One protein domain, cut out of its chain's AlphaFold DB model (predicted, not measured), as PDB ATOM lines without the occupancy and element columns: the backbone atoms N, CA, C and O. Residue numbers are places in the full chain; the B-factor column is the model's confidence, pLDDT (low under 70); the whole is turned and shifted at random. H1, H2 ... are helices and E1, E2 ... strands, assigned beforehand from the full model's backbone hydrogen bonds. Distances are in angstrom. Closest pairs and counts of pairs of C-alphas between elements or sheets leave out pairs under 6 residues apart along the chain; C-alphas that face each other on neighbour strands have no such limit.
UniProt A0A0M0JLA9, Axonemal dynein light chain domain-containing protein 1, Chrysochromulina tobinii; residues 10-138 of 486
ATOM      1  N   GLU A  10      27.918 -38.478  24.380       71.25
ATOM      2  CA  GLU A  10      28.733 -38.367  25.591       71.25
ATOM      3  C   GLU A  10      30.172 -38.882  25.429       71.25
ATOM      4  O   GLU A  10      31.009 -38.642  26.300       71.25
ATOM      5  N   PHE A  11      30.464 -39.585  24.333       70.75
ATOM      6  CA  PHE A  11      31.815 -40.005  23.966       70.75
ATOM      7  C   PHE A  11      32.380 -39.213  22.779       70.75
ATOM      8  O   PHE A  11      33.471 -39.513  22.294       70.75
ATOM      9  N   HIS A  12      31.658 -38.200  22.294       72.38
ATOM     10  CA  HIS A  12      32.187 -37.298  21.283       72.38
ATOM     11  C   HIS A  12      33.141 -36.290  21.925       72.38
ATOM     12  O   HIS A  12      32.855 -35.707  22.970       72.38
ATOM     13  N   VAL A  13      34.269 -36.025  21.264       65.19
ATOM     14  CA  VAL A  13      35.131 -34.899  21.633       65.19
ATOM     15  C   VAL A  13      34.481 -33.623  21.137       65.19
ATOM     16  O   VAL A  13      34.387 -33.395  19.928       65.19
ATOM     17  N   THR A  14      34.043 -32.796  22.076       63.56
ATOM     18  CA  THR A  14      33.702 -31.402  21.815       63.56
ATOM     19  C   THR A  14      34.945 -30.556  22.029       63.56
ATOM     20  O   THR A  14      35.402 -30.392  23.163       63.56
ATOM     21  N   GLU A  15      35.506 -30.032  20.946       61.62
ATOM     22  CA  GLU A  15      36.561 -29.033  21.041       61.62
ATOM     23  C   GLU A  15      35.917 -27.657  21.204       61.62
ATOM     24  O   GLU A  15      35.032 -27.266  20.437       61.62
ATOM     25  N   LYS A  16      36.342 -26.942  22.246       60.38
ATOM     26  CA  LYS A  16      35.962 -25.553  22.480       60.38
ATOM     27  C   LYS A  16      36.861 -24.681  21.626       60.38
ATOM     28  O   LYS A  16      38.018 -24.470  21.982       60.38
ATOM     29  N   VAL A  17      36.341 -24.193  20.507       58.56
ATOM     30  CA  VAL A  17      37.104 -23.301  19.632       58.56
ATOM     31  C   VAL A  17      36.780 -21.856  20.027       58.56
ATOM     32  O   VAL A  17      35.612 -21.460  19.933       58.56
ATOM     33  N   PRO A  18      37.766 -21.064  20.499       55.03
ATOM     34  CA  PRO A  18      37.561 -19.646  20.768       55.03
ATOM     35  C   PRO A  18      37.072 -18.932  19.505       55.03
ATOM     36  O   PRO A  18      37.520 -19.230  18.399       55.03
ATOM     37  N   THR A  19      36.194 -17.948  19.675       54.97
ATOM     38  CA  THR A  19      35.586 -17.124  18.610       54.97
ATOM     39  C   THR A  19      36.582 -16.500  17.630       54.97
ATOM     40  O   THR A  19      36.221 -16.178  16.499       54.97
ATOM     41  N   HIS A  20      37.848 -16.359  18.019       47.88
ATOM     42  CA  HIS A  20      38.924 -15.845  17.177       47.88
ATOM     43  C   HIS A  20      39.428 -16.893  16.169       47.88
ATOM     44  O   HIS A  20      40.552 -17.376  16.272       47.88
ATOM     45  N   GLY A  21      38.600 -17.246  15.184       47.59
ATOM     46  CA  GLY A  21      39.017 -18.107  14.070       47.59
ATOM     47  C   GLY A  21      37.899 -18.859  13.351       47.59
ATOM     48  O   GLY A  21      38.152 -19.436  12.297       47.59
ATOM     49  N   VAL A  22      36.675 -18.845  13.883       50.81
ATOM     50  CA  VAL A  22      35.506 -19.453  13.236       50.81
ATOM     51  C   VAL A  22      34.710 -18.347  12.563       50.81
ATOM     52  O   VAL A  22      34.201 -17.451  13.232       50.81
ATOM     53  N   ASP A  23      34.641 -18.386  11.235       49.62
ATOM     54  CA  ASP A  23      33.914 -17.395  10.450       49.62
ATOM     55  C   ASP A  23      32.411 -17.460  10.822       49.62
ATOM     56  O   ASP A  23      31.786 -18.514  10.666       49.62
ATOM     57  N   PRO A  24      31.797 -16.377  11.341       48.22
ATOM     58  CA  PRO A  24      30.407 -16.377  11.817       48.22
ATOM     59  C   PRO A  24      29.370 -16.493  10.686       48.22
ATOM     60  O   PRO A  24      28.169 -16.469  10.940       48.22
ATOM     61  N   SER A  25      29.816 -16.633   9.434       49.12
ATOM     62  CA  SER A  25      28.971 -16.748   8.243       49.12
ATOM     63  C   SER A  25      28.235 -18.089   8.126       49.12
ATOM     64  O   SER A  25      27.446 -18.266   7.198       49.12
ATOM     65  N   GLY A  26      28.446 -19.035   9.051       47.00
ATOM     66  CA  GLY A  26      27.713 -20.304   9.057       47.00
ATOM     67  C   GLY A  26      27.928 -21.119   7.782       47.00
ATOM     68  O   GLY A  26      27.093 -21.959   7.438       47.00
ATOM     69  N   THR A  27      29.025 -20.879   7.053       41.75
ATOM     70  CA  THR A  27      29.383 -21.703   5.906       41.75
ATOM     71  C   THR A  27      29.800 -23.068   6.415       41.75
ATOM     72  O   THR A  27      30.936 -23.289   6.829       41.75
ATOM     73  N   TYR A  28      28.815 -23.963   6.393       41.88
ATOM     74  CA  TYR A  28      28.954 -25.402   6.262       41.88
ATOM     75  C   TYR A  28      30.237 -25.706   5.492       41.88
ATOM     76  O   TYR A  28      30.300 -25.438   4.292       41.88
ATOM     77  N   ASP A  29      31.267 -26.206   6.176       45.56
ATOM     78  CA  ASP A  29      32.426 -26.746   5.484       45.56
ATOM     79  C   ASP A  29      31.895 -27.867   4.573       45.56
ATOM     80  O   ASP A  29      31.385 -28.876   5.079       45.56
ATOM     81  N   PRO A  30      31.955 -27.714   3.236       43.91
ATOM     82  CA  PRO A  30      31.433 -28.713   2.311       43.91
ATOM     83  C   PRO A  30      32.194 -30.044   2.410       43.91
ATOM     84  O   PRO A  30      31.776 -31.030   1.800       43.91
ATOM     85  N   SER A  31      33.282 -30.104   3.190       49.41
ATOM     86  CA  SER A  31      33.978 -31.340   3.533       49.41
ATOM     87  C   SER A  31      33.260 -32.202   4.590       49.41
ATOM     88  O   SER A  31      33.591 -33.380   4.714       49.41
ATOM     89  N   GLY A  32      32.237 -31.677   5.287       48.75
ATOM     90  CA  GLY A  32      31.346 -32.454   6.167       48.75
ATOM     91  C   GLY A  32      31.981 -32.938   7.476       48.75
ATOM     92  O   GLY A  32      31.533 -33.929   8.055       48.75
ATOM     93  N   THR A  33      33.044 -32.273   7.929       51.47
ATOM     94  CA  THR A  33      33.975 -32.843   8.914       51.47
ATOM     95  C   THR A  33      33.599 -32.562  10.379       51.47
ATOM     96  O   THR A  33      34.082 -33.270  11.259       51.47
ATOM     97  N   TYR A  34      32.700 -31.606  10.660       53.59
ATOM     98  CA  TYR A  34      32.409 -31.150  12.028       53.59
ATOM     99  C   TYR A  34      30.944 -30.730  12.232       53.59
ATOM    100  O   TYR A  34      30.389 -30.001  11.412       53.59
ATOM    101  N   ALA A  35      30.325 -31.135  13.348       56.62
ATOM    102  CA  ALA A  35      29.031 -30.597  13.782       56.62
ATOM    103  C   ALA A  35      29.264 -29.547  14.877       56.62
ATOM    104  O   ALA A  35      29.529 -29.900  16.024       56.62
ATOM    105  N   ALA A  36      29.209 -28.262  14.523       59.53
ATOM    106  CA  ALA A  36      29.423 -27.161  15.459       59.53
ATOM    107  C   ALA A  36      28.093 -26.626  16.014       59.53
ATOM    108  O   ALA A  36      27.161 -26.361  15.255       59.53
ATOM    109  N   LYS A  37      28.009 -26.451  17.334       63.34
ATOM    110  CA  LYS A  37      26.886 -25.818  18.029       63.34
ATOM    111  C   LYS A  37      27.414 -24.655  18.862       63.34
ATOM    112  O   LYS A  37      28.322 -24.837  19.663       63.34
ATOM    113  N   TRP A  38      26.865 -23.468  18.654       69.19
ATOM    114  CA  TRP A  38      27.187 -22.300  19.470       69.19
ATOM    115  C   TRP A  38      26.539 -22.423  20.855       69.19
ATOM    116  O   TRP A  38      25.400 -22.883  20.963       69.19
ATOM    117  N   ASP A  39      27.279 -22.051  21.897       72.19
ATOM    118  CA  ASP A  39      26.793 -21.958  23.273       72.19
ATOM    119  C   ASP A  39      26.837 -20.500  23.728       72.19
ATOM    120  O   ASP A  39      27.910 -19.937  23.963       72.19
ATOM    121  N   ASP A  40      25.646 -19.904  23.819       71.00
ATOM    122  CA  ASP A  40      25.434 -18.503  24.179       71.00
ATOM    123  C   ASP A  40      25.883 -18.183  25.614       71.00
ATOM    124  O   ASP A  40      26.253 -17.046  25.889       71.00
ATOM    125  N   GLU A  41      25.880 -19.159  26.532       75.62
ATOM    126  CA  GLU A  41      26.262 -18.924  27.932       75.62
ATOM    127  C   GLU A  41      27.780 -18.810  28.107       75.62
ATOM    128  O   GLU A  41      28.256 -18.142  29.026       75.62
ATOM    129  N   GLN A  42      28.543 -19.477  27.238       73.38
ATOM    130  CA  GLN A  42      30.005 -19.526  27.314       73.38
ATOM    131  C   GLN A  42      30.695 -18.733  26.203       73.38
ATOM    132  O   GLN A  42      31.920 -18.643  26.227       73.38
ATOM    133  N   GLU A  43      29.940 -18.181  25.249       73.94
ATOM    134  CA  GLU A  43      30.445 -17.499  24.049       73.94
ATOM    135  C   GLU A  43      31.476 -18.338  23.264       73.94
ATOM    136  O   GLU A  43      32.489 -17.835  22.766       73.94
ATOM    137  N   VAL A  44      31.240 -19.651  23.165       69.25
ATOM    138  CA  VAL A  44      32.171 -20.610  22.548       69.25
ATOM    139  C   VAL A  44      31.438 -21.527  21.569       69.25
ATOM    140  O   VAL A  44      30.325 -21.993  21.824       69.25
ATOM    141  N   TRP A  45      32.092 -21.847  20.448       63.41
ATOM    142  CA  TRP A  45      31.640 -22.912  19.555       63.41
ATOM    143  C   TRP A  45      32.004 -24.278  20.143       63.41
ATOM    144  O   TRP A  45      33.184 -24.591  20.319       63.41
ATOM    145  N   HIS A  46      30.998 -25.117  20.389       56.88
ATOM    146  CA  HIS A  46      31.189 -26.545  20.630       56.88
ATOM    147  C   HIS A  46      31.266 -27.252  19.294       56.88
ATOM    148  O   HIS A  46      30.250 -27.526  18.653       56.88
ATOM    149  N   VAL A  47      32.481 -27.543  18.855       59.41
ATOM    150  CA  VAL A  47      32.701 -28.306  17.635       59.41
ATOM    151  C   VAL A  47      32.733 -29.781  18.008       59.41
ATOM    152  O   VAL A  47      33.621 -30.231  18.723       59.41
ATOM    153  N   THR A  48      31.749 -30.550  17.544       56.78
ATOM    154  CA  THR A  48      31.758 -32.012  17.657       56.78
ATOM    155  C   THR A  48      32.741 -32.539  16.618       56.78
ATOM    156  O   THR A  48      32.454 -32.531  15.418       56.78
ATOM    157  N   VAL A  49      33.924 -32.936  17.085       56.84
ATOM    158  CA  VAL A  49      35.082 -33.320  16.258       56.84
ATOM    159  C   VAL A  49      35.134 -34.824  15.998       56.84
ATOM    160  O   VAL A  49      35.866 -35.276  15.114       56.84
ATOM    161  N   PHE A  50      34.362 -35.621  16.742       59.56
ATOM    162  CA  PHE A  50      34.606 -37.052  16.804       59.56
ATOM    163  C   PHE A  50      33.415 -37.945  16.435       59.56
ATOM    164  O   PHE A  50      32.325 -37.733  16.961       59.56
ATOM    165  N   PRO A  51      33.647 -38.993  15.621       62.06
ATOM    166  CA  PRO A  51      34.834 -39.237  14.794       62.06
ATOM    167  C   PRO A  51      34.759 -38.418  13.500       62.06
ATOM    168  O   PRO A  51      33.692 -38.287  12.894       62.06
ATOM    169  N   ALA A  52      35.890 -37.900  13.026       65.38
ATOM    170  CA  ALA A  52      35.953 -37.266  11.712       65.38
ATOM    171  C   ALA A  52      35.676 -38.305  10.614       65.38
ATOM    172  O   ALA A  52      36.163 -39.435  10.675       65.38
ATOM    173  N   GLN A  53      34.901 -37.932   9.593       68.75
ATOM    174  CA  GLN A  53      34.578 -38.851   8.498       68.75
ATOM    175  C   GLN A  53      35.826 -39.257   7.694       68.75
ATOM    176  O   GLN A  53      35.910 -40.375   7.199       68.75
ATOM    177  N   ARG A  54      36.805 -38.356   7.577       73.31
ATOM    178  CA  ARG A  54      38.129 -38.630   7.015       73.31
ATOM    179  C   ARG A  54      39.157 -38.416   8.110       73.31
ATOM    180  O   ARG A  54      39.448 -37.257   8.410       73.31
ATOM    181  N   PRO A  55      39.684 -39.484   8.726       72.81
ATOM    182  CA  PRO A  55      40.665 -39.298   9.765       72.81
ATOM    183  C   PRO A  55      41.926 -38.637   9.183       72.81
ATOM    184  O   PRO A  55      42.553 -39.178   8.274       72.81
ATOM    185  N   LEU A  56      42.298 -37.461   9.688       69.19
ATOM    186  CA  LEU A  56      43.442 -36.665   9.221       69.19
ATOM    187  C   LEU A  56      44.790 -37.285   9.624       69.19
ATOM    188  O   LEU A  56      45.828 -36.958   9.055       69.19
ATOM    189  N   GLY A  57      44.782 -38.199  10.599       73.19
ATOM    190  CA  GLY A  57      45.984 -38.854  11.096       73.19
ATOM    191  C   GLY A  57      45.700 -40.004  12.058       73.19
ATOM    192  O   GLY A  57      44.561 -40.281  12.435       73.19
ATOM    193  N   ARG A  58      46.779 -40.673  12.485       82.00
ATOM    194  CA  ARG A  58      46.725 -41.829  13.402       82.00
ATOM    195  C   ARG A  58      46.073 -41.495  14.745       82.00
ATOM    196  O   ARG A  58      45.468 -42.368  15.354       82.00
ATOM    197  N   GLU A  59      46.172 -40.245  15.187       76.56
ATOM    198  CA  GLU A  59      45.626 -39.784  16.466       76.56
ATOM    199  C   GLU A  59      44.106 -39.937  16.553       76.56
ATOM    200  O   GLU A  59      43.596 -40.360  17.586       76.56
ATOM    201  N   GLN A  60      43.373 -39.702  15.462       74.88
ATOM    202  CA  GLN A  60      41.912 -39.841  15.456       74.88
ATOM    203  C   GLN A  60      41.473 -41.312  15.534       74.88
ATOM    204  O   GLN A  60      40.485 -41.635  16.191       74.88
ATOM    205  N   VAL A  61      42.250 -42.232  14.959       82.25
ATOM    206  CA  VAL A  61      42.029 -43.679  15.134       82.25
ATOM    207  C   VAL A  61      42.373 -44.112  16.565       82.25
ATOM    208  O   VAL A  61      41.633 -44.888  17.171       82.25
ATOM    209  N   SER A  62      43.452 -43.575  17.147       81.94
ATOM    210  CA  SER A  62      43.785 -43.784  18.565       81.94
ATOM    211  C   SER A  62      42.682 -43.272  19.493       81.94
ATOM    212  O   SER A  62      42.390 -43.912  20.501       81.94
ATOM    213  N   HIS A  63      42.030 -42.166  19.135       79.69
ATOM    214  CA  HIS A  63      40.899 -41.637  19.883       79.69
ATOM    215  C   HIS A  63      39.665 -42.551  19.788       79.69
ATOM    216  O   HIS A  63      39.042 -42.822  20.810       79.69
ATOM    217  N   LEU A  64      39.361 -43.120  18.610       84.25
ATOM    218  CA  LEU A  64      38.271 -44.104  18.459       84.25
ATOM    219  C   LEU A  64      38.504 -45.292  19.388       84.25
ATOM    220  O   LEU A  64      37.608 -45.720  20.108       84.25
ATOM    221  N   ARG A  65      39.742 -45.790  19.408       85.88
ATOM    222  CA  ARG A  65      40.148 -46.871  20.302       85.88
ATOM    223  C   ARG A  65      39.974 -46.492  21.775       85.88
ATOM    224  O   ARG A  65      39.460 -47.304  22.536       85.88
ATOM    225  N   ALA A  66      40.384 -45.289  22.175       85.25
ATOM    226  CA  ALA A  66      40.225 -44.813  23.550       85.25
ATOM    227  C   ALA A  66      38.743 -44.704  23.953       85.25
ATOM    228  O   ALA A  66      38.369 -45.178  25.021       85.25
ATOM    229  N   CYS A  67      37.898 -44.171  23.067       85.44
ATOM    230  CA  CYS A  67      36.447 -44.107  23.238       85.44
ATOM    231  C   CYS A  67      35.833 -45.504  23.428       85.44
ATOM    232  O   CYS A  67      35.122 -45.741  24.402       85.44
ATOM    233  N   LEU A  68      36.139 -46.454  22.537       86.38
ATOM    234  CA  LEU A  68      35.638 -47.828  22.643       86.38
ATOM    235  C   LEU A  68      36.109 -48.500  23.941       86.38
ATOM    236  O   LEU A  68      35.308 -49.135  24.622       86.38
ATOM    237  N   ASN A  69      37.371 -48.307  24.333       86.94
ATOM    238  CA  ASN A  69      37.885 -48.805  25.610       86.94
ATOM    239  C   ASN A  69      37.132 -48.202  26.802       86.94
ATOM    240  O   ASN A  69      36.767 -48.931  27.717       86.94
ATOM    241  N   GLN A  70      36.829 -46.902  26.776       87.19
ATOM    242  CA  GLN A  70      36.052 -46.255  27.832       87.19
ATOM    243  C   GLN A  70      34.618 -46.801  27.907       87.19
ATOM    244  O   GLN A  70      34.081 -46.982  29.001       87.19
ATOM    245  N   MET A  71      33.983 -47.082  26.764       86.38
ATOM    246  CA  MET A  71      32.674 -47.744  26.726       86.38
ATOM    247  C   MET A  71      32.753 -49.145  27.348       86.38
ATOM    248  O   MET A  71      31.904 -49.492  28.171       86.38
ATOM    249  N   LEU A  72      33.787 -49.924  27.010       85.31
ATOM    250  CA  LEU A  72      34.024 -51.258  27.569       85.31
ATOM    251  C   LEU A  72      34.265 -51.208  29.084       85.31
ATOM    252  O   LEU A  72      33.662 -51.981  29.825       85.31
ATOM    253  N   GLU A  73      35.090 -50.278  29.563       85.25
ATOM    254  CA  GLU A  73      35.359 -50.077  30.990       85.25
ATOM    255  C   GLU A  73      34.086 -49.707  31.754       85.25
ATOM    256  O   GLU A  73      33.797 -50.320  32.781       85.25
ATOM    257  N   LYS A  74      33.280 -48.773  31.228       86.94
ATOM    258  CA  LYS A  74      31.990 -48.403  31.829       86.94
ATOM    259  C   LYS A  74      31.042 -49.600  31.912       86.94
ATOM    260  O   LYS A  74      30.430 -49.806  32.955       86.94
ATOM    261  N   GLN A  75      30.930 -50.408  30.855       84.56
ATOM    262  CA  GLN A  75      30.094 -51.616  30.896       84.56
ATOM    263  C   GLN A  75      30.632 -52.651  31.888       84.56
ATOM    264  O   GLN A  75      29.860 -53.251  32.632       84.56
ATOM    265  N   THR A  76      31.954 -52.816  31.963       80.62
ATOM    266  CA  THR A  76      32.600 -53.720  32.927       80.62
ATOM    267  C   THR A  76      32.327 -53.277  34.364       80.62
ATOM    268  O   THR A  76      31.974 -54.097  35.209       80.62
ATOM    269  N   GLN A  77      32.432 -51.975  34.649       83.75
ATOM    270  CA  GLN A  77      32.108 -51.397  35.956       83.75
ATOM    271  C   GLN A  77      30.632 -51.600  36.307       83.75
ATOM    272  O   GLN A  77      30.334 -52.083  37.395       83.75
ATOM    273  N   GLN A  78      29.714 -51.336  35.373       84.56
ATOM    274  CA  GLN A  78      28.285 -51.584  35.582       84.56
ATOM    275  C   GLN A  78      27.983 -53.066  35.853       84.56
ATOM    276  O   GLN A  78      27.142 -53.378  36.694       84.56
ATOM    277  N   ALA A  79      28.667 -53.991  35.173       77.94
ATOM    278  CA  ALA A  79      28.534 -55.424  35.428       77.94
ATOM    279  C   ALA A  79      29.053 -55.811  36.829       77.94
ATOM    280  O   ALA A  79      28.372 -56.527  37.564       77.94
ATOM    281  N   LEU A  80      30.211 -55.278  37.236       79.19
ATOM    282  CA  LEU A  80      30.805 -55.479  38.568       79.19
ATOM    283  C   LEU A  80      29.955 -54.893  39.706       79.19
ATOM    284  O   LEU A  80      29.940 -55.439  40.808       79.19
ATOM    285  N   GLU A  81      29.271 -53.777  39.464       84.56
ATOM    286  CA  GLU A  81      28.358 -53.160  40.431       84.56
ATOM    287  C   GLU A  81      27.077 -53.976  40.609       84.56
ATOM    288  O   GLU A  81      26.585 -54.114  41.729       84.56
ATOM    289  N   ARG A  82      26.554 -54.545  39.518       81.38
ATOM    290  CA  ARG A  82      25.349 -55.384  39.546       81.38
ATOM    291  C   ARG A  82      25.591 -56.738  40.208       81.38
ATOM    292  O   ARG A  82      24.678 -57.250  40.849       81.38
ATOM    293  N   SER A  83      26.798 -57.295  40.085       78.81
ATOM    294  CA  SER A  83      27.146 -58.599  40.653       78.81
ATOM    295  C   SER A  83      28.292 -58.497  41.675       78.81
ATOM    296  O   SER A  83      29.477 -58.534  41.319       78.81
ATOM    297  N   PRO A  84      27.977 -58.403  42.982       78.62
ATOM    298  CA  PRO A  84      28.994 -58.313  44.030       78.62
ATOM    299  C   PRO A  84      29.839 -59.593  44.154       78.62
ATOM    300  O   PRO A  84      30.958 -59.547  44.668       78.62
ATOM    301  N   GLU A  85      29.332 -60.733  43.684       76.00
ATOM    302  CA  GLU A  85      30.066 -62.000  43.639       76.00
ATOM    303  C   GLU A  85      31.164 -61.977  42.575       76.00
ATOM    304  O   GLU A  85      32.307 -62.346  42.856       76.00
ATOM    305  N   LEU A  86      30.857 -61.439  41.390       70.38
ATOM    306  CA  LEU A  86      31.841 -61.218  40.333       70.38
ATOM    307  C   LEU A  86      32.938 -60.262  40.780       70.38
ATOM    308  O   LEU A  86      34.118 -60.525  40.554       70.38
ATOM    309  N   ARG A  87      32.578 -59.206  41.513       74.38
ATOM    310  CA  ARG A  87      33.556 -58.288  42.102       74.38
ATOM    311  C   ARG A  87      34.546 -58.998  43.032       74.38
ATOM    312  O   ARG A  87      35.729 -58.671  43.001       74.38
ATOM    313  N   LYS A  88      34.097 -59.979  43.824       78.44
ATOM    314  CA  LYS A  88      34.980 -60.795  44.680       78.44
ATOM    315  C   LYS A  88      35.877 -61.723  43.859       78.44
ATOM    316  O   LYS A  88      37.058 -61.829  44.171       78.44
ATOM    317  N   LYS A  89      35.344 -62.364  42.811       72.94
ATOM    318  CA  LYS A  89      36.129 -63.225  41.908       72.94
ATOM    319  C   LYS A  89      37.224 -62.434  41.182       72.94
ATOM    320  O   LYS A  89      38.384 -62.829  41.211       72.94
ATOM    321  N   VAL A  90      36.871 -61.279  40.615       69.56
ATOM    322  CA  VAL A  90      37.802 -60.391  39.900       69.56
ATOM    323  C   VAL A  90      38.852 -59.793  40.838       69.56
ATOM    324  O   VAL A  90      40.014 -59.700  40.460       69.56
ATOM    325  N   ALA A  91      38.494 -59.453  42.081       72.00
ATOM    326  CA  ALA A  91      39.455 -58.952  43.071       72.00
ATOM    327  C   ALA A  91      40.544 -59.977  43.447       72.00
ATOM    328  O   ALA A  91      41.629 -59.583  43.869       72.00
ATOM    329  N   ASN A  92      40.268 -61.274  43.280       70.81
ATOM    330  CA  ASN A  92      41.208 -62.353  43.582       70.81
ATOM    331  C   ASN A  92      42.120 -62.715  42.392       70.81
ATOM    332  O   ASN A  92      43.089 -63.455  42.572       70.81
ATOM    333  N   LEU A  93      41.849 -62.192  41.189       66.06
ATOM    334  CA  LEU A  93      42.698 -62.355  40.007       66.06
ATOM    335  C   LEU A  93      43.811 -61.291  40.031       66.06
ATOM    336  O   LEU A  93      43.635 -60.157  39.592       66.06
ATOM    337  N   TRP A  94      44.973 -61.650  40.581       39.75
ATOM    338  CA  TRP A  94      46.188 -60.828  40.533       39.75
ATOM    339  C   TRP A  94      47.118 -61.323  39.414       39.75
ATOM    340  O   TRP A  94      47.420 -62.519  39.393       39.75
ATOM    341  N   PRO A  95      47.647 -60.469  38.512       54.25
ATOM    342  CA  PRO A  95      47.565 -59.004  38.462       54.25
ATOM    343  C   PRO A  95      46.270 -58.476  37.809       54.25
ATOM    344  O   PRO A  95      45.679 -59.182  36.992       54.25
ATOM    345  N   PRO A  96      45.875 -57.214  38.086       52.84
ATOM    346  CA  PRO A  96      44.699 -56.582  37.493       52.84
ATOM    347  C   PRO A  96      44.938 -56.310  36.004       52.84
ATOM    348  O   PRO A  96      45.359 -55.231  35.592       52.84
ATOM    349  N   ARG A  97      44.701 -57.321  35.173       56.56
ATOM    350  CA  ARG A  97      44.390 -57.105  33.761       56.56
ATOM    351  C   ARG A  97      42.943 -56.630  33.693       56.56
ATOM    352  O   ARG A  97      42.147 -57.022  34.544       56.56
ATOM    353  N   ALA A  98      42.607 -55.783  32.715       56.44
ATOM    354  CA  ALA A  98      41.205 -55.530  32.388       56.44
ATOM    355  C   ALA A  98      40.559 -56.911  32.229       56.44
ATOM    356  O   ALA A  98      41.019 -57.664  31.364       56.44
ATOM    357  N   PRO A  99      39.648 -57.311  33.131       55.38
ATOM    358  CA  PRO A  99      39.185 -58.680  33.146       55.38
ATOM    359  C   PRO A  99      38.535 -58.918  31.789       55.38
ATOM    360  O   PRO A  99      37.719 -58.107  31.344       55.38
ATOM    361  N   ASN A 100      38.952 -59.977  31.092       59.66
ATOM    362  CA  ASN A 100      38.245 -60.391  29.892       59.66
ATOM    363  C   ASN A 100      36.795 -60.551  30.327       59.66
ATOM    364  O   ASN A 100      36.524 -61.349  31.221       59.66
ATOM    365  N   LEU A 101      35.872 -59.776  29.755       59.47
ATOM    366  CA  LEU A 101      34.473 -59.825  30.180       59.47
ATOM    367  C   LEU A 101      33.955 -61.272  30.134       59.47
ATOM    368  O   LEU A 101      33.179 -61.651  30.983       59.47
ATOM    369  N   LEU A 102      34.490 -62.109  29.239       57.09
ATOM    370  CA  LEU A 102      34.255 -63.555  29.175       57.09
ATOM    371  C   LEU A 102      34.697 -64.355  30.421       57.09
ATOM    372  O   LEU A 102      33.995 -65.276  30.813       57.09
ATOM    373  N   GLU A 103      35.806 -64.010  31.077       61.31
ATOM    374  CA  GLU A 103      36.248 -64.638  32.341       61.31
ATOM    375  C   GLU A 103      35.383 -64.187  33.530       61.31
ATOM    376  O   GLU A 103      35.201 -64.915  34.502       61.31
ATOM    377  N   VAL A 104      34.784 -62.997  33.425       57.34
ATOM    378  CA  VAL A 104      33.757 -62.494  34.353       57.34
ATOM    379  C   VAL A 104      32.411 -63.200  34.117       57.34
ATOM    380  O   VAL A 104      31.483 -63.040  34.894       57.34
ATOM    381  N   LEU A 105      32.276 -64.014  33.070       58.22
ATOM    382  CA  LEU A 105      31.012 -64.624  32.661       58.22
ATOM    383  C   LEU A 105      30.899 -66.118  32.986       58.22
ATOM    384  O   LEU A 105      30.068 -66.805  32.408       58.22
ATOM    385  N   GLU A 106      31.588 -66.598  34.026       59.22
ATOM    386  CA  GLU A 106      31.173 -67.815  34.762       59.22
ATOM    387  C   GLU A 106      29.845 -67.632  35.542       59.22
ATOM    388  O   GLU A 106      29.541 -68.372  36.480       59.22
ATOM    389  N   ALA A 107      29.094 -66.580  35.234       60.66
ATOM    390  CA  ALA A 107      27.828 -66.241  35.850       60.66
ATOM    391  C   ALA A 107      26.669 -67.025  35.213       60.66
ATOM    392  O   ALA A 107      26.851 -67.796  34.271       60.66
ATOM    393  N   GLN A 108      25.459 -66.832  35.740       68.88
ATOM    394  CA  GLN A 108      24.254 -67.465  35.203       68.88
ATOM    395  C   GLN A 108      24.109 -67.189  33.691       68.88
ATOM    396  O   GLN A 108      24.435 -66.083  33.253       68.88
ATOM    397  N   PRO A 109      23.575 -68.137  32.893       73.56
ATOM    398  CA  PRO A 109      23.492 -68.021  31.431       73.56
ATOM    399  C   PRO A 109      22.881 -66.699  30.938       73.56
ATOM    400  O   PRO A 109      23.347 -66.112  29.965       73.56
ATOM    401  N   GLU A 110      21.881 -66.182  31.655       75.81
ATOM    402  CA  GLU A 110      21.214 -64.918  31.325       75.81
ATOM    403  C   GLU A 110      22.118 -63.682  31.482       75.81
ATOM    404  O   GLU A 110      21.978 -62.695  30.756       75.81
ATOM    405  N   GLU A 111      23.049 -63.702  32.438       75.25
ATOM    406  CA  GLU A 111      24.012 -62.617  32.636       75.25
ATOM    407  C   GLU A 111      25.072 -62.618  31.531       75.25
ATOM    408  O   GLU A 111      25.447 -61.548  31.046       75.25
ATOM    409  N   VAL A 112      25.470 -63.810  31.071       76.88
ATOM    410  CA  VAL A 112      26.374 -64.008  29.928       76.88
ATOM    411  C   VAL A 112      25.776 -63.451  28.648       76.88
ATOM    412  O   VAL A 112      26.427 -62.654  27.971       76.88
ATOM    413  N   GLU A 113      24.527 -63.798  28.333       80.38
ATOM    414  CA  GLU A 113      23.849 -63.281  27.141       80.38
ATOM    415  C   GLU A 113      23.727 -61.751  27.177       80.38
ATOM    416  O   GLU A 113      23.971 -61.072  26.174       80.38
ATOM    417  N   ARG A 114      23.402 -61.183  28.345       81.50
ATOM    418  CA  ARG A 114      23.242 -59.734  28.509       81.50
ATOM    419  C   ARG A 114      24.569 -58.989  28.358       81.50
ATOM    420  O   ARG A 114      24.626 -57.988  27.645       81.50
ATOM    421  N   ALA A 115      25.633 -59.479  28.989       79.50
ATOM    422  CA  ALA A 115      26.965 -58.896  28.866       79.50
ATOM    423  C   ALA A 115      27.517 -59.033  27.442       79.50
ATOM    424  O   ALA A 115      28.102 -58.087  26.909       79.50
ATOM    425  N   TYR A 116      27.271 -60.175  26.797       83.25
ATOM    426  CA  TYR A 116      27.595 -60.379  25.391       83.25
ATOM    427  C   TYR A 116      26.879 -59.356  24.502       83.25
ATOM    428  O   TYR A 116      27.530 -58.717  23.682       83.25
ATOM    429  N   ALA A 117      25.572 -59.139  24.687       85.69
ATOM    430  CA  ALA A 117      24.811 -58.159  23.910       85.69
ATOM    431  C   ALA A 117      25.361 -56.729  24.073       85.69
ATOM    432  O   ALA A 117      25.472 -55.985  23.098       85.69
ATOM    433  N   GLN A 118      25.759 -56.353  25.290       85.00
ATOM    434  CA  GLN A 118      26.368 -55.049  25.559       85.00
ATOM    435  C   GLN A 118      27.738 -54.905  24.886       85.00
ATOM    436  O   GLN A 118      27.978 -53.919  24.191       85.00
ATOM    437  N   LEU A 119      28.620 -55.897  25.032       85.19
ATOM    438  CA  LEU A 119      29.915 -55.931  24.348       85.19
ATOM    439  C   LEU A 119      29.761 -55.845  22.834       85.19
ATOM    440  O   LEU A 119      30.417 -55.043  22.169       85.19
ATOM    441  N   HIS A 120      28.874 -56.678  22.302       87.44
ATOM    442  CA  HIS A 120      28.586 -56.770  20.884       87.44
ATOM    443  C   HIS A 120      28.128 -55.425  20.324       87.44
ATOM    444  O   HIS A 120      28.637 -55.002  19.289       87.44
ATOM    445  N   SER A 121      27.289 -54.687  21.059       90.25
ATOM    446  CA  SER A 121      26.866 -53.338  20.666       90.25
ATOM    447  C   SER A 121      28.031 -52.342  20.548       90.25
ATOM    448  O   SER A 121      28.061 -51.543  19.612       90.25
ATOM    449  N   ILE A 122      29.033 -52.423  21.435       88.19
ATOM    450  CA  ILE A 122      30.224 -51.556  21.394       88.19
ATOM    451  C   ILE A 122      31.102 -51.911  20.190       88.19
ATOM    452  O   ILE A 122      31.553 -51.024  19.462       88.19
ATOM    453  N   TYR A 123      31.322 -53.204  19.939       89.25
ATOM    454  CA  TYR A 123      32.082 -53.652  18.771       89.25
ATOM    455  C   TYR A 123      31.372 -53.321  17.458       89.25
ATOM    456  O   TYR A 123      32.025 -52.862  16.520       89.25
ATOM    457  N   ALA A 124      30.047 -53.470  17.403       90.88
ATOM    458  CA  ALA A 124      29.240 -53.048  16.267       90.88
ATOM    459  C   ALA A 124      29.418 -51.545  16.004       90.88
ATOM    460  O   ALA A 124      29.685 -51.153  14.868       90.88
ATOM    461  N   ALA A 125      29.365 -50.713  17.052       88.19
ATOM    462  CA  ALA A 125      29.603 -49.275  16.945       88.19
ATOM    463  C   ALA A 125      30.981 -48.955  16.342       88.19
ATOM    464  O   ALA A 125      31.081 -48.176  15.392       88.19
ATOM    465  N   GLY A 126      32.035 -49.620  16.827       89.62
ATOM    466  CA  GLY A 126      33.385 -49.491  16.275       89.62
ATOM    467  C   GLY A 126      33.488 -49.928  14.809       89.62
ATOM    468  O   GLY A 126      34.086 -49.224  13.998       89.62
ATOM    469  N   MET A 127      32.875 -51.056  14.442       92.50
ATOM    470  CA  MET A 127      32.899 -51.585  13.072       92.50
ATOM    471  C   MET A 127      32.177 -50.679  12.076       92.50
ATOM    472  O   MET A 127      32.703 -50.404  10.995       92.50
ATOM    473  N   HIS A 128      31.001 -50.171  12.442       89.56
ATOM    474  CA  HIS A 128      30.269 -49.210  11.621       89.56
ATOM    475  C   HIS A 128      31.053 -47.913  11.434       89.56
ATOM    476  O   HIS A 128      31.074 -47.362  10.333       89.56
ATOM    477  N   GLU A 129      31.742 -47.450  12.474       88.38
ATOM    478  CA  GLU A 129      32.560 -46.249  12.386       88.38
ATOM    479  C   GLU A 129      33.793 -46.447  11.488       88.38
ATOM    480  O   GLU A 129      34.074 -45.614  10.626       88.38
ATOM    481  N   LEU A 130      34.483 -47.587  11.595       90.06
ATOM    482  CA  LEU A 130      35.587 -47.938  10.694       90.06
ATOM    483  C   LEU A 130      35.130 -48.057   9.235       90.06
ATOM    484  O   LEU A 130      35.828 -47.605   8.320       90.06
ATOM    485  N   ALA A 131      33.950 -48.633   8.998       89.19
ATOM    486  CA  ALA A 131      33.362 -48.703   7.668       89.19
ATOM    487  C   ALA A 131      33.003 -47.310   7.127       89.19
ATOM    488  O   ALA A 131      33.272 -47.018   5.956       89.19
ATOM    489  N   ARG A 132      32.459 -46.426   7.973       86.81
ATOM    490  CA  ARG A 132      32.155 -45.030   7.629       86.81
ATOM    491  C   ARG A 132      33.419 -44.266   7.224       86.81
ATOM    492  O   ARG A 132      33.421 -43.629   6.170       86.81
ATOM    493  N   GLN A 133      34.498 -44.389   8.000       86.31
ATOM    494  CA  GLN A 133      35.794 -43.764   7.704       86.31
ATOM    495  C   GLN A 133      36.423 -44.325   6.424       86.31
ATOM    496  O   GLN A 133      36.885 -43.577   5.563       86.31
ATOM    497  N   SER A 134      36.371 -45.646   6.243       89.19
ATOM    498  CA  SER A 134      36.876 -46.306   5.033       89.19
ATOM    499  C   SER A 134      36.119 -45.856   3.783       89.19
ATOM    500  O   SER A 134      36.742 -45.584   2.756       89.19
ATOM    501  N   SER A 135      34.794 -45.693   3.887       86.94
ATOM    502  CA  SER A 135      33.930 -45.223   2.794       86.94
ATOM    503  C   SER A 135      34.282 -43.813   2.320       86.94
ATOM    504  O   SER A 135      34.065 -43.481   1.158       86.94
ATOM    505  N   ALA A 136      34.831 -42.973   3.202       82.00
ATOM    506  CA  ALA A 136      35.195 -41.601   2.868       82.00
ATOM    507  C   ALA A 136      36.436 -41.502   1.962       82.00
ATOM    508  O   ALA A 136      36.604 -40.492   1.268       82.00
ATOM    509  N   HIS A 137      37.287 -42.536   1.983       81.00
ATOM    510  CA  HIS A 137      38.454 -42.689   1.110       81.00
ATOM    511  C   HIS A 137      38.163 -43.589  -0.099       81.00
ATOM    512  O   HIS A 137      38.627 -43.302  -1.197       81.00
ATOM    513  N   CYS A 138      37.415 -44.677   0.101       88.81
ATOM    514  CA  CYS A 138      37.034 -45.638  -0.931       88.81
ATOM    515  C   CYS A 138      35.702 -46.291  -0.539       88.81
ATOM    516  O   CYS A 138      35.642 -47.112   0.383       88.81
TER     517      CYS A 138
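What this domain is: This is residues 10 to 138 of the 486 residues of the protein "Axonemal dynein light chain domain-containing protein 1" of Chrysochromulina tobinii (UniProt A0A0M0JLA9). A small antiparallel sheet of three strands sits off one end of two long helices, H1 and H3, which lie side by side over part of their length and run opposite ways. The short helix H2 makes a corner with H1 at the other end, where residues 92 to 97 stick out as part of a long loop. The printed part has 129 residues with three named strands and three named helices, E1 E2 E3 H1 H2 H3 along the chain; the sheet's order is E1, E3, E2, and the class is mostly helix. The whole is loose, with a radius of gyration of the C-alphas of 19.6 A, and spans 57 by 40 by 27 A.

Where its parts are: Find C-alpha 14 at (33.702, -31.402, 21.815), where strand E1 begins; it covers residues 14 to 17. Strand E2 is residues 35 to 39, 13.0 A long, and strand E3 is residues 44 to 48, 12.4 A long. From C-alpha 58 at (46.725, -41.829, 13.402), helix H1 runs through residues 58 to 82 over 36.4 A. Helix H2 is residues 84 to 91, 10.5 A long. Helix H3, residues 109 to 137, is 42.2 A long and ends with C-alpha 137 at (38.454, -42.689, 1.110).

How they stand to each other: Look first at the inner strand E3. E2 and E3 form a hairpin, antiparallel at 154 degrees, with N 37 and O 46 within hydrogen-bond range at 2.8 A. On the edge, E1 is antiparallel to E3 at 142 degrees, with N 15 and O 47 at 2.9 A. H1, H2 and H3 are not on the sheet. H1 and H3 touch, with residues 115 to 126 of H3 alone, opposite ways at a shallow tilt of 13 degrees; their closest C-alphas, of Leu 68 and Ile 122, are 6.7 A apart. H1 and H2 only just touch, with 3 pairs of C-alphas within 8 A, and only at the corner; the closest are those of Leu 80 and Arg 87, 5.3 A. H2 and H3 are apart. In H1 and H2 every O i to N i+4 pair is within hydrogen-bond range; in H3 24 of 25 are.

The domain as a whole: The two farthest C-alphas, of Ser 25 and Asn 92, are 59.0 A apart. The printed part has no cut. The links E1 to E2 and H2 to H3 are long, with 17 residues each. Mean pLDDT of the printed part is 71.1; look for values under 70 at residues 13 to 38, 44 to 53, 56, 90 and 93 to 108.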